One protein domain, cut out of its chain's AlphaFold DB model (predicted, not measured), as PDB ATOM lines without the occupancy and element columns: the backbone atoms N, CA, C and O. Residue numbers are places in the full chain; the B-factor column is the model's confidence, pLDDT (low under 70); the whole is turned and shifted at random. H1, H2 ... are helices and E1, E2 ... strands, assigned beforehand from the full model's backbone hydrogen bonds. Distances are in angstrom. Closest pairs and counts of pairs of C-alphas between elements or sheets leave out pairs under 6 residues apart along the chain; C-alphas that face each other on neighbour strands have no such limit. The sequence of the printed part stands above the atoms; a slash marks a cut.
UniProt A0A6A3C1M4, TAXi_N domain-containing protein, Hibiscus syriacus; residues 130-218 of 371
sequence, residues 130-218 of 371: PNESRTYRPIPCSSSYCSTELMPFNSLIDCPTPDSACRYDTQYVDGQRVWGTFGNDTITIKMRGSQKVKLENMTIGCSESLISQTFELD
ATOM      1  N   PRO A 130      44.005   1.183 -27.721       84.06
ATOM      2  CA  PRO A 130      43.290   1.690 -28.891       84.06
ATOM      3  C   PRO A 130      42.933   3.176 -28.763       84.06
ATOM      4  O   PRO A 130      42.946   3.893 -29.759       84.06
ATOM      5  N   ASN A 131      42.722   3.674 -27.540       84.81
ATOM      6  CA  ASN A 131      42.393   5.081 -27.288       84.81
ATOM      7  C   ASN A 131      43.572   6.037 -27.542       84.81
ATOM      8  O   ASN A 131      43.371   7.234 -27.729       84.81
ATOM      9  N   GLU A 132      44.807   5.530 -27.546       87.00
ATOM     10  CA  GLU A 132      46.005   6.321 -27.857       87.00
ATOM     11  C   GLU A 132      46.317   6.343 -29.362       87.00
ATOM     12  O   GLU A 132      47.159   7.125 -29.818       87.00
ATOM     13  N   SER A 133      45.640   5.505 -30.152       86.50
ATOM     14  CA  SER A 133      45.838   5.428 -31.593       86.50
ATOM     15  C   SER A 133      44.913   6.390 -32.333       86.50
ATOM     16  O   SER A 133      43.690   6.313 -32.268       86.50
ATOM     17  N   ARG A 134      45.507   7.292 -33.120       92.62
ATOM     18  CA  ARG A 134      44.752   8.252 -33.948       92.62
ATOM     19  C   ARG A 134      44.035   7.584 -35.125       92.62
ATOM     20  O   ARG A 134      43.069   8.139 -35.653       92.62
ATOM     21  N   THR A 135      44.524   6.420 -35.544       89.94
ATOM     22  CA  THR A 135      44.015   5.654 -36.687       89.94
ATOM     23  C   THR A 135      43.052   4.543 -36.283       89.94
ATOM     24  O   THR A 135      42.406   3.988 -37.168       89.94
ATOM     25  N   TYR A 136      42.894   4.269 -34.983       92.56
ATOM     26  CA  TYR A 136      41.957   3.260 -34.508       92.56
ATOM     27  C   TYR A 136      40.512   3.674 -34.785       92.56
ATOM     28  O   TYR A 136      40.099   4.805 -34.507       92.56
ATOM     29  N   ARG A 137      39.735   2.747 -35.338       93.94
ATOM     30  CA  ARG A 137      38.301   2.893 -35.576       93.94
ATOM     31  C   ARG A 137      37.591   1.620 -35.111       93.94
ATOM     32  O   ARG A 137      37.907   0.555 -35.644       93.94
ATOM     33  N   PRO A 138      36.658   1.693 -34.144       93.00
ATOM     34  CA  PRO A 138      35.865   0.528 -33.771       93.00
ATOM     35  C   PRO A 138      35.002   0.096 -34.959       93.00
ATOM     36  O   PRO A 138      34.519   0.938 -35.718       93.00
ATOM     37  N   ILE A 139      34.819  -1.210 -35.130       93.56
ATOM     38  CA  ILE A 139      33.905  -1.744 -36.142       93.56
ATOM     39  C   ILE A 139      32.497  -1.736 -35.539       93.56
ATOM     40  O   ILE A 139      32.317  -2.376 -34.505       93.56
ATOM     41  N   PRO A 140      31.504  -1.043 -36.125       94.56
ATOM     42  CA  PRO A 140      30.144  -1.032 -35.588       94.56
ATOM     43  C   PRO A 140      29.502  -2.415 -35.666       94.56
ATOM     44  O   PRO A 140      29.659  -3.120 -36.668       94.56
ATOM     45  N   CYS A 141      28.742  -2.793 -34.646       94.06
ATOM     46  CA  CYS A 141      28.067  -4.084 -34.606       94.06
ATOM     47  C   CYS A 141      27.025  -4.251 -35.720       94.06
ATOM     48  O   CYS A 141      26.924  -5.311 -36.329       94.06
ATOM     49  N   SER A 142      26.309  -3.177 -36.055       93.12
ATOM     50  CA  SER A 142      25.343  -3.156 -37.159       93.12
ATOM     51  C   SER A 142      25.963  -3.293 -38.554       93.12
ATOM     52  O   SER A 142      25.236  -3.465 -39.532       93.12
ATOM     53  N   SER A 143      27.291  -3.208 -38.682       94.44
ATOM     54  CA  SER A 143      27.947  -3.313 -39.984       94.44
ATOM     55  C   SER A 143      27.827  -4.727 -40.562       94.44
ATOM     56  O   SER A 143      28.003  -5.720 -39.855       94.44
ATOM     57  N   SER A 144      27.628  -4.824 -41.882       92.75
ATOM     58  CA  SER A 144      27.712  -6.104 -42.608       92.75
ATOM     59  C   SER A 144      29.071  -6.784 -42.418       92.75
ATOM     60  O   SER A 144      29.171  -8.008 -42.403       92.75
ATOM     61  N   TYR A 145      30.117  -5.982 -42.204       90.00
ATOM     62  CA  TYR A 145      31.451  -6.459 -41.870       90.00
ATOM     63  C   TYR A 145      31.449  -7.276 -40.569       90.00
ATOM     64  O   TYR A 145      31.989  -8.377 -40.535       90.00
ATOM     65  N   CYS A 146      30.783  -6.790 -39.516       89.88
ATOM     66  CA  CYS A 146      30.634  -7.529 -38.261       89.88
ATOM     67  C   CYS A 146      29.756  -8.778 -38.418       89.88
ATOM     68  O   CYS A 146      30.136  -9.855 -37.959       89.88
ATOM     69  N   SER A 147      28.598  -8.642 -39.072       88.75
ATOM     70  CA  SER A 147      27.584  -9.702 -39.122       88.75
ATOM     71  C   SER A 147      27.872 -10.813 -40.129       88.75
ATOM     72  O   SER A 147      27.337 -11.908 -39.985       88.75
ATOM     73  N   THR A 148      28.703 -10.550 -41.139       84.25
ATOM     74  CA  THR A 148      28.981 -11.502 -42.225       84.25
ATOM     75  C   THR A 148      30.464 -11.838 -42.305       84.25
ATOM     76  O   THR A 148      30.847 -12.999 -42.187       84.25
ATOM     77  N   GLU A 149      31.325 -10.831 -42.476       83.12
ATOM     78  CA  GLU A 149      32.747 -11.067 -42.760       83.12
ATOM     79  C   GLU A 149      33.547 -11.518 -41.535       83.12
ATOM     80  O   GLU A 149      34.511 -12.271 -41.671       83.12
ATOM     81  N   LEU A 150      33.152 -11.078 -40.336       83.38
ATOM     82  CA  LEU A 150      33.820 -11.440 -39.085       83.38
ATOM     83  C   LEU A 150      33.201 -12.645 -38.369       83.38
ATOM     84  O   LEU A 150      33.758 -13.111 -37.374       83.38
ATOM     85  N   MET A 151      32.113 -13.206 -38.902       79.31
ATOM     86  CA  MET A 151      31.454 -14.382 -38.328       79.31
ATOM     87  C   MET A 151      32.385 -15.609 -38.232       79.31
ATOM     88  O   MET A 151      32.389 -16.249 -37.179       79.31
ATOM     89  N   PRO A 152      33.259 -15.908 -39.222       76.12
ATOM     90  CA  PRO A 152      34.251 -16.986 -39.099       76.12
ATOM     91  C   PRO A 152      35.267 -16.788 -37.961       76.12
ATOM     92  O   PRO A 152      35.963 -17.724 -37.581       76.12
ATOM     93  N   PHE A 153      35.360 -15.574 -37.409       75.69
ATOM     94  CA  PHE A 153      36.201 -15.233 -36.260       75.69
ATOM     95  C   PHE A 153      35.406 -15.108 -34.956       75.69
ATOM     96  O   PHE A 153      35.869 -14.478 -34.001       75.69
ATOM     97  N   ASN A 154      34.216 -15.708 -34.909       83.31
ATOM     98  CA  ASN A 154      33.310 -15.686 -33.766       83.31
ATOM     99  C   ASN A 154      32.877 -14.267 -33.366       83.31
ATOM    100  O   ASN A 154      32.823 -13.946 -32.172       83.31
ATOM    101  N   SER A 155      32.595 -13.402 -34.350       86.44
ATOM    102  CA  SER A 155      31.899 -12.146 -34.067       86.44
ATOM    103  C   SER A 155      30.511 -12.420 -33.489       86.44
ATOM    104  O   SER A 155      29.834 -13.389 -33.837       86.44
ATOM    105  N   LEU A 156      30.091 -11.551 -32.578       86.94
ATOM    106  CA  LEU A 156      28.776 -11.579 -31.966       86.94
ATOM    107  C   LEU A 156      27.923 -10.489 -32.605       86.94
ATOM    108  O   LEU A 156      28.307  -9.320 -32.615       86.94
ATOM    109  N   ILE A 157      26.755 -10.889 -33.100       83.12
ATOM    110  CA  ILE A 157      25.737  -9.974 -33.634       83.12
ATOM    111  C   ILE A 157      24.785  -9.453 -32.550       83.12
ATOM    112  O   ILE A 157      24.013  -8.531 -32.801       83.12
ATOM    113  N   ASP A 158      24.832 -10.044 -31.351       83.75
ATOM    114  CA  ASP A 158      24.057  -9.589 -30.199       83.75
ATOM    115  C   ASP A 158      24.788  -8.447 -29.489       83.75
ATOM    116  O   ASP A 158      25.888  -8.612 -28.941       83.75
ATOM    117  N   CYS A 159      24.182  -7.266 -29.548       81.38
ATOM    118  CA  CYS A 159      24.841  -6.012 -29.237       81.38
ATOM    119  C   CYS A 159      23.941  -5.086 -28.424       81.38
ATOM    120  O   CYS A 159      22.763  -4.939 -28.752       81.38
ATOM    121  N   PRO A 160      24.494  -4.391 -27.408       85.94
ATOM    122  CA  PRO A 160      23.725  -3.437 -26.611       85.94
ATOM    123  C   PRO A 160      23.085  -2.329 -27.454       85.94
ATOM    124  O   PRO A 160      21.966  -1.909 -27.177       85.94
ATOM    125  N   THR A 161      23.798  -1.847 -28.478       90.44
ATOM    126  CA  THR A 161      23.304  -0.859 -29.447       90.44
ATOM    127  C   THR A 161      23.883  -1.126 -30.845       90.44
ATOM    128  O   THR A 161      24.968  -1.708 -30.950       90.44
ATOM    129  N   PRO A 162      23.228  -0.663 -31.931       88.25
ATOM    130  CA  PRO A 162      23.735  -0.812 -33.303       88.25
ATOM    131  C   PRO A 162      25.142  -0.230 -33.530       88.25
ATOM    132  O   PRO A 162      25.909  -0.767 -34.333       88.25
ATOM    133  N   ASP A 163      25.485   0.837 -32.803       90.69
ATOM    134  CA  ASP A 163      26.776   1.537 -32.896       90.69
ATOM    135  C   ASP A 163      27.831   1.012 -31.915       90.69
ATOM    136  O   ASP A 163      28.984   1.449 -31.942       90.69
ATOM    137  N   SER A 164      27.459   0.083 -31.029       90.88
ATOM    138  CA  SER A 164      28.429  -0.557 -30.143       90.88
ATOM    139  C   SER A 164      29.490  -1.304 -30.956       90.88
ATOM    140  O   SER A 164      29.240  -1.762 -32.074       90.88
ATOM    141  N   ALA A 165      30.703  -1.399 -30.412       91.12
ATOM    142  CA  ALA A 165      31.789  -2.091 -31.091       91.12
ATOM    143  C   ALA A 165      31.452  -3.581 -31.272       91.12
ATOM    144  O   ALA A 165      30.967  -4.231 -30.348       91.12
ATOM    145  N   CYS A 166      31.747  -4.116 -32.455       92.00
ATOM    146  CA  CYS A 166      31.550  -5.510 -32.825       92.00
ATOM    147  C   CYS A 166      32.320  -6.408 -31.859       92.00
ATOM    148  O   CYS A 166      33.551  -6.353 -31.796       92.00
ATOM    149  N   ARG A 167      31.599  -7.211 -31.081       91.56
ATOM    150  CA  ARG A 167      32.202  -8.084 -30.074       91.56
ATOM    151  C   ARG A 167      32.634  -9.395 -30.711       91.56
ATOM    152  O   ARG A 167      32.075  -9.805 -31.721       91.56
ATOM    153  N   TYR A 168      33.594 -10.067 -30.095       85.88
ATOM    154  CA  TYR A 168      33.907 -11.456 -30.407       85.88
ATOM    155  C   TYR A 168      34.050 -12.283 -29.150       85.88
ATOM    156  O   TYR A 168      34.388 -11.772 -28.078       85.88
ATOM    157  N   ASP A 169      33.833 -13.577 -29.322       81.94
ATOM    158  CA  ASP A 169      34.004 -14.564 -28.276       81.94
ATOM    159  C   ASP A 169      34.636 -15.813 -28.863       81.94
ATOM    160  O   ASP A 169      33.997 -16.618 -29.532       81.94
ATOM    161  N   THR A 170      35.937 -15.938 -28.651       72.94
ATOM    162  CA  THR A 170      36.710 -17.050 -29.173       72.94
ATOM    163  C   THR A 170      37.092 -17.970 -28.039       72.94
ATOM    164  O   THR A 170      37.692 -17.564 -27.040       72.94
ATOM    165  N   GLN A 171      36.800 -19.248 -28.235       67.69
ATOM    166  CA  GLN A 171      37.268 -20.296 -27.357       67.69
ATOM    167  C   GLN A 171      38.375 -21.089 -28.042       67.69
ATOM    168  O   GLN A 171      38.138 -21.803 -29.013       67.69
ATOM    169  N   TYR A 172      39.585 -21.010 -27.501       63.69
ATOM    170  CA  TYR A 172      40.703 -21.812 -27.975       63.69
ATOM    171  C   TYR A 172      40.474 -23.296 -27.671       63.69
ATOM    172  O   TYR A 172      39.701 -23.674 -26.777       63.69
ATOM    173  N   VAL A 173      41.174 -24.149 -28.422       54.41
ATOM    174  CA  VAL A 173      41.157 -25.617 -28.280       54.41
ATOM    175  C   VAL A 173      41.486 -26.050 -26.846       54.41
ATOM    176  O   VAL A 173      40.962 -27.040 -26.339       54.41
ATOM    177  N   ASP A 174      42.292 -25.250 -26.153       55.84
ATOM    178  CA  ASP A 174      42.746 -25.479 -24.787       55.84
ATOM    179  C   ASP A 174      41.777 -25.027 -23.691       55.84
ATOM    180  O   ASP A 174      42.103 -25.117 -22.505       55.84
ATOM    181  N   GLY A 175      40.575 -24.577 -24.055       59.94
ATOM    182  CA  GLY A 175      39.575 -24.134 -23.083       59.94
ATOM    183  C   GLY A 175      39.548 -22.660 -22.819       59.94
ATOM    184  O   GLY A 175      38.525 -22.178 -22.328       59.94
ATOM    185  N   GLN A 176      40.647 -21.969 -23.109       64.50
ATOM    186  CA  GLN A 176      40.758 -20.559 -22.812       64.50
ATOM    187  C   GLN A 176      39.736 -19.815 -23.655       64.50
ATOM    188  O   GLN A 176      39.695 -19.937 -24.880       64.50
ATOM    189  N   ARG A 177      38.872 -19.073 -22.973       70.44
ATOM    190  CA  ARG A 177      37.886 -18.206 -23.604       70.44
ATOM    191  C   ARG A 177      38.428 -16.792 -23.571       70.44
ATOM    192  O   ARG A 177      38.877 -16.323 -22.524       70.44
ATOM    193  N   VAL A 178      38.399 -16.141 -24.719       73.75
ATOM    194  CA  VAL A 178      38.870 -14.778 -24.910       73.75
ATOM    195  C   VAL A 178      37.773 -14.021 -25.618       73.75
ATOM    196  O   VAL A 178      37.319 -14.416 -26.688       73.75
ATOM    197  N   TRP A 179      37.373 -12.918 -25.013       80.62
ATOM    198  CA  TRP A 179      36.363 -12.038 -25.559       80.62
ATOM    199  C   TRP A 179      36.900 -10.612 -25.603       80.62
ATOM    200  O   TRP A 179      37.828 -10.237 -24.874       80.62
ATOM    201  N   GLY A 180      36.340  -9.828 -26.510       86.19
ATOM    202  CA  GLY A 180      36.794  -8.474 -26.767       86.19
ATOM    203  C   GLY A 180      36.010  -7.832 -27.893       86.19
ATOM    204  O   GLY A 180      34.905  -8.266 -28.223       86.19
ATOM    205  N   THR A 181      36.598  -6.799 -28.484       89.12
ATOM    206  CA  THR A 181      35.987  -6.034 -29.573       89.12
ATOM    207  C   THR A 181      36.901  -5.951 -30.786       89.12
ATOM    208  O   THR A 181      38.126  -5.897 -30.663       89.12
ATOM    209  N   PHE A 182      36.311  -5.952 -31.976       89.56
ATOM    210  CA  PHE A 182      37.026  -5.717 -33.219       89.56
ATOM    211  C   PHE A 182      37.145  -4.223 -33.515       89.56
ATOM    212  O   PHE A 182      36.203  -3.440 -33.365       89.56
ATOM    213  N   GLY A 183      38.307  -3.841 -34.028       90.69
ATOM    214  CA  GLY A 183      38.543  -2.521 -34.587       90.69
ATOM    215  C   GLY A 183      39.540  -2.580 -35.729       90.69
ATOM    216  O   GLY A 183      40.279  -3.549 -35.884       90.69
ATOM    217  N   ASN A 184      39.557  -1.531 -36.537       90.56
ATOM    218  CA  ASN A 184      40.564  -1.332 -37.564       90.56
ATOM    219  C   ASN A 184      41.628  -0.365 -37.056       90.56
ATOM    220  O   ASN A 184      41.295   0.673 -36.488       90.56
ATOM    221  N   ASP A 185      42.898  -0.673 -37.292       89.94
ATOM    222  CA  ASP A 185      43.996   0.257 -37.032       89.94
ATOM    223  C   ASP A 185      45.119   0.135 -38.076       89.94
ATOM    224  O   ASP A 185      45.072  -0.678 -39.000       89.94
ATOM    225  N   THR A 186      46.145   0.976 -37.952       84.19
ATOM    226  CA  THR A 186      47.351   0.939 -38.770       84.19
ATOM    227  C   THR A 186      48.485   0.232 -38.038       84.19
ATOM    228  O   THR A 186      49.066   0.754 -37.086       84.19
ATOM    229  N   ILE A 187      48.893  -0.927 -38.551       83.00
ATOM    230  CA  ILE A 187      50.064  -1.651 -38.055       83.00
ATOM    231  C   ILE A 187      51.305  -1.107 -38.761       83.00
ATOM    232  O   ILE A 187      51.454  -1.213 -39.979       83.00
ATOM    233  N   THR A 188      52.223  -0.518 -37.991       78.69
ATOM    234  CA  THR A 188      53.516  -0.058 -38.515       78.69
ATOM    235  C   THR A 188      54.610  -1.060 -38.196       78.69
ATOM    236  O   THR A 188      54.968  -1.284 -37.042       78.69
ATOM    237  N   ILE A 189      55.205  -1.595 -39.248       72.06
ATOM    238  CA  ILE A 189      56.250  -2.596 -39.186       72.06
ATOM    239  C   ILE A 189      57.592  -1.931 -39.469       72.06
ATOM    240  O   ILE A 189      57.760  -1.241 -40.477       72.06
ATOM    241  N   LYS A 190      58.565  -2.139 -38.580       67.06
ATOM    242  CA  LYS A 190      59.947  -1.691 -38.785       67.06
ATOM    243  C   LYS A 190      60.739  -2.788 -39.493       67.06
ATOM    244  O   LYS A 190      60.840  -3.897 -38.980       67.06
ATOM    245  N   MET A 191      61.321  -2.453 -40.637       63.03
ATOM    246  CA  MET A 191      62.198  -3.324 -41.417       63.03
ATOM    247  C   MET A 191      63.674  -3.002 -41.136       63.03
ATOM    248  O   MET A 191      64.004  -1.989 -40.510       63.03
ATOM    249  N   ARG A 192      64.587  -3.865 -41.608       61.75
ATOM    250  CA  ARG A 192      66.029  -3.566 -41.600       61.75
ATOM    251  C   ARG A 192      66.310  -2.307 -42.433       61.75
ATOM    252  O   ARG A 192      65.685  -2.102 -43.467       61.75
ATOM    253  N   GLY A 193      67.257  -1.480 -41.983       57.75
ATOM    254  CA  GLY A 193      67.684  -0.279 -42.715       57.75
ATOM    255  C   GLY A 193      66.755   0.934 -42.577       57.75
ATOM    256  O   GLY A 193      66.615   1.700 -43.521       57.75
ATOM    257  N   SER A 194      66.096   1.112 -41.424       57.69
ATOM    258  CA  SER A 194      65.192   2.245 -41.120       57.69
ATOM    259  C   SER A 194      63.907   2.332 -41.956       57.69
ATOM    260  O   SER A 194      63.073   3.207 -41.706       57.69
ATOM    261  N   GLN A 195      63.690   1.406 -42.890       65.81
ATOM    262  CA  GLN A 195      62.463   1.326 -43.673       65.81
ATOM    263  C   GLN A 195      61.274   0.941 -42.778       65.81
ATOM    264  O   GLN A 195      61.367   0.062 -41.918       65.81
ATOM    265  N   LYS A 196      60.135   1.611 -42.973       73.19
ATOM    266  CA  LYS A 196      58.879   1.321 -42.271       73.19
ATOM    267  C   LYS A 196      57.790   1.000 -43.278       73.19
ATOM    268  O   LYS A 196      57.649   1.697 -44.278       73.19
ATOM    269  N   VAL A 197      57.002  -0.018 -42.973       72.75
ATOM    270  CA  VAL A 197      55.858  -0.439 -43.780       72.75
ATOM    271  C   VAL A 197      54.612  -0.231 -42.943       72.75
ATOM    272  O   VAL A 197      54.533  -0.713 -41.816       72.75
ATOM    273  N   LYS A 198      53.650   0.513 -43.481       79.31
ATOM    274  CA  LYS A 198      52.343   0.693 -42.850       79.31
ATOM    275  C   LYS A 198      51.347  -0.248 -43.504       79.31
ATOM    276  O   LYS A 198      51.206  -0.237 -44.728       79.31
ATOM    277  N   LEU A 199      50.673  -1.055 -42.703       76.62
ATOM    278  CA  LEU A 199      49.484  -1.795 -43.095       76.62
ATOM    279  C   LEU A 199      48.295  -1.045 -42.504       76.62
ATOM    280  O   LEU A 199      48.156  -0.981 -41.288       76.62
ATOM    281  N   GLU A 200      47.520  -0.397 -43.361       83.94
ATOM    282  CA  GLU A 200      46.384   0.443 -42.975       83.94
ATOM    283  C   GLU A 200      45.101  -0.388 -43.011       83.94
ATOM    284  O   GLU A 200      45.035  -1.371 -43.753       83.94
ATOM    285  N   ASN A 201      44.094   0.016 -42.232       82.44
ATOM    286  CA  ASN A 201      42.804  -0.675 -42.116       82.44
ATOM    287  C   ASN A 201      42.950  -2.171 -41.784       82.44
ATOM    288  O   ASN A 201      42.271  -3.026 -42.352       82.44
ATOM    289  N   MET A 202      43.871  -2.486 -40.873       82.81
ATOM    290  CA  MET A 202      44.065  -3.834 -40.357       82.81
ATOM    291  C   MET A 202      43.023  -4.119 -39.291       82.81
ATOM    292  O   MET A 202      42.998  -3.427 -38.274       82.81
ATOM    293  N   THR A 203      42.216  -5.157 -39.492       85.81
ATOM    294  CA  THR A 203      41.307  -5.635 -38.452       85.81
ATOM    295  C   THR A 203      42.104  -6.311 -37.344       85.81
ATOM    296  O   THR A 203      42.885  -7.231 -37.587       85.81
ATOM    297  N   ILE A 204      41.918  -5.823 -36.123       85.81
ATOM    298  CA  ILE A 204      42.547  -6.311 -34.902       85.81
ATOM    299  C   ILE A 204      41.472  -6.600 -33.852       85.81
ATOM    300  O   ILE A 204      40.459  -5.903 -33.774       85.81
ATOM    301  N   GLY A 205      41.701  -7.631 -33.039       84.38
ATOM    302  CA  GLY A 205      40.908  -7.899 -31.841       84.38
ATOM    303  C   GLY A 205      41.547  -7.239 -30.621       84.38
ATOM    304  O   GLY A 205      42.734  -7.436 -30.361       84.38
ATOM    305  N   CYS A 206      40.770  -6.455 -29.879       83.62
ATOM    306  CA  CYS A 206      41.157  -5.892 -28.593       83.62
ATOM    307  C   CYS A 206      40.499  -6.705 -27.475       83.62
ATOM    308  O   CYS A 206      39.333  -6.489 -27.138       83.62
ATOM    309  N   SER A 207      41.243  -7.664 -26.923       79.12
ATOM    310  CA  SER A 207      40.761  -8.534 -25.846       79.12
ATOM    311  C   SER A 207      40.701  -7.776 -24.521       79.12
ATOM    312  O   SER A 207      41.693  -7.179 -24.107       79.12
ATOM    313  N   GLU A 208      39.567  -7.846 -23.829       68.69
ATOM    314  CA  GLU A 208      39.374  -7.186 -22.527       68.69
ATOM    315  C   GLU A 208      39.865  -8.055 -21.360       68.69
ATOM    316  O   GLU A 208      40.260  -7.548 -20.310       68.69
ATOM    317  N   SER A 209      39.906  -9.376 -21.553       59.34
ATOM    318  CA  SER A 209      40.489 -10.310 -20.596       59.34
ATOM    319  C   SER A 209      41.027 -11.549 -21.302       59.34
ATOM    320  O   SER A 209      40.340 -12.180 -22.106       59.34
ATOM    321  N   LEU A 210      42.268 -11.911 -20.978       52.25
ATOM    322  CA  LEU A 210      42.828 -13.216 -21.288       52.25
ATOM    323  C   LEU A 210      42.790 -14.028 -19.994       52.25
ATOM    324  O   LEU A 210      43.624 -13.831 -19.111       52.25
ATOM    325  N   ILE A 211      41.843 -14.957 -19.864       49.53
ATOM    326  CA  ILE A 211      41.943 -15.985 -18.825       49.53
ATOM    327  C   ILE A 211      42.913 -17.044 -19.354       49.53
ATOM    328  O   ILE A 211      42.507 -18.131 -19.763       49.53
ATOM    329  N   SER A 212      44.204 -16.700 -19.402       45.91
ATOM    330  CA  SER A 212      45.249 -17.676 -19.696       45.91
ATOM    331  C   SER A 212      45.852 -18.216 -18.424       45.91
ATOM    332  O   SER A 212      46.461 -17.493 -17.644       45.91
ATOM    333  N   GLN A 213      45.696 -19.522 -18.233       45.28
ATOM    334  CA  GLN A 213      46.348 -20.249 -17.149       45.28
ATOM    335  C   GLN A 213      47.799 -20.612 -17.500       45.28
ATOM    336  O   GLN A 213      48.514 -21.133 -16.649       45.28
ATOM    337  N   THR A 214      48.240 -20.381 -18.745       44.28
ATOM    338  CA  THR A 214      49.442 -21.042 -19.275       44.28
ATOM    339  C   THR A 214      50.516 -20.075 -19.769       44.28
ATOM    340  O   THR A 214      51.689 -20.391 -19.572       44.28
ATOM    341  N   PHE A 215      50.180 -18.899 -20.326       47.00
ATOM    342  CA  PHE A 215      51.175 -17.925 -20.815       47.00
ATOM    343  C   PHE A 215      50.691 -16.468 -20.734       47.00
ATOM    344  O   PHE A 215      49.557 -16.169 -21.093       47.00
ATOM    345  N   GLU A 216      51.576 -15.539 -20.354       50.38
ATOM    346  CA  GLU A 216      51.356 -14.103 -20.576       50.38
ATOM    347  C   GLU A 216      51.843 -13.720 -21.985       50.38
ATOM    348  O   GLU A 216      53.048 -13.650 -22.238       50.38
ATOM    349  N   LEU A 217      50.908 -13.481 -22.906       57.72
ATOM    350  CA  LEU A 217      51.171 -12.960 -24.251       57.72
ATOM    351  C   LEU A 217      50.602 -11.544 -24.365       57.72
ATOM    352  O   LEU A 217      49.499 -11.285 -23.889       57.72
ATOM    353  N   ASP A 218      51.321 -10.648 -25.043       60.97
ATOM    354  CA  ASP A 218      50.818  -9.297 -25.339       60.97
ATOM    355  C   ASP A 218      49.800  -9.296 -26.504       60.97
ATOM    356  O   ASP A 218      49.118  -8.301 -26.734       60.97
TER     357      ASP A 218
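AT A GLANCE: This is residues 130 to 218 of the 371 residues of the protein "TAXi_N domain-containing protein" of Hibiscus syriacus (UniProt A0A6A3C1M4). Picture a three-stranded antiparallel sheet folded sharply into an L: E2 and E3 bend together, so that one limb is their two-stranded hairpin alone, running to a tip at Gly 193, while E1 joins them as the third strand in the other limb. The short helix H1 sits off the sheet at the corner side near the start of E1, between two long unnamed stretches, residues 130 to 143 and residues 150 to 166; of these, residues 137 to 138 pair with E2 at its bend and residues 155 to 156 pair with E1. The printed part has 89 residues, with H1, E1, E2 and E3 in that order along the chain and sheet order E1 - E2 - E3. The class is mostly strand, though under half of the residues, 40 of 89, are in named elements. The whole is only just loose, close to compact, with a radius of gyration of the C-alphas of 14.9 A and spans of 45 by 34 by 23 A.

IN THESE COORDINATES: Begin with E3, residues 196 to 210, the longest strand by residues; its first and last C-alphas are 30.2 A apart, and it bends by 81 degrees at residue 201. Beside it is E2, residues 177 to 190, 31.5 A long, which bends by 87 degrees at residue 183; find its last C-alpha at (59.947, -1.691, -38.785). E1, residues 167 to 171, is 13.5 A long and starts from C-alpha 167 at (32.202, -8.084, -30.074). Find C-alpha 144 at (27.712, -6.104, -42.608); from there H1, residues 144 to 149, runs 7.1 A.

HOW THE PARTS SIT: Start at E2, the inner strand of this strongly twisted sheet. E1, E2 and E3 form a meander, each strand the antiparallel neighbour of the one before. Look across the hairpin of E2 and E3 for N 187 and O 199, 2.8 A apart, and N 183 and O 204, 3.0 A apart, both within hydrogen-bond range; the C-alphas of 186 and 200 face each other at 4.3 A. In the hairpin of E1 and E2, N 170 and O 178 are 2.8 A apart, within hydrogen-bond range. E1 and E3 are the edge strands, and their closest C-alphas, of Tyr 168 and Gly 205, are 8.0 A apart. H1 is not on the sheet; it is apart from E3, and only just apart from E2, at 8.3 A. In H1 every O i to N i+4 pair is within hydrogen-bond range.

THE WHOLE: The two C-alphas farthest apart in the domain are those of Pro 160 and Gly 193, at 46.9 A. The printed part has no cut. The link from H1 to E1, 17 residues, is long; those from E1 to E2 and from E2 to E3 are tight. Mean pLDDT of the printed part is 78.1, and you will find values under 70 at residues 171 to 176, 190 to 195 and 208 to 218.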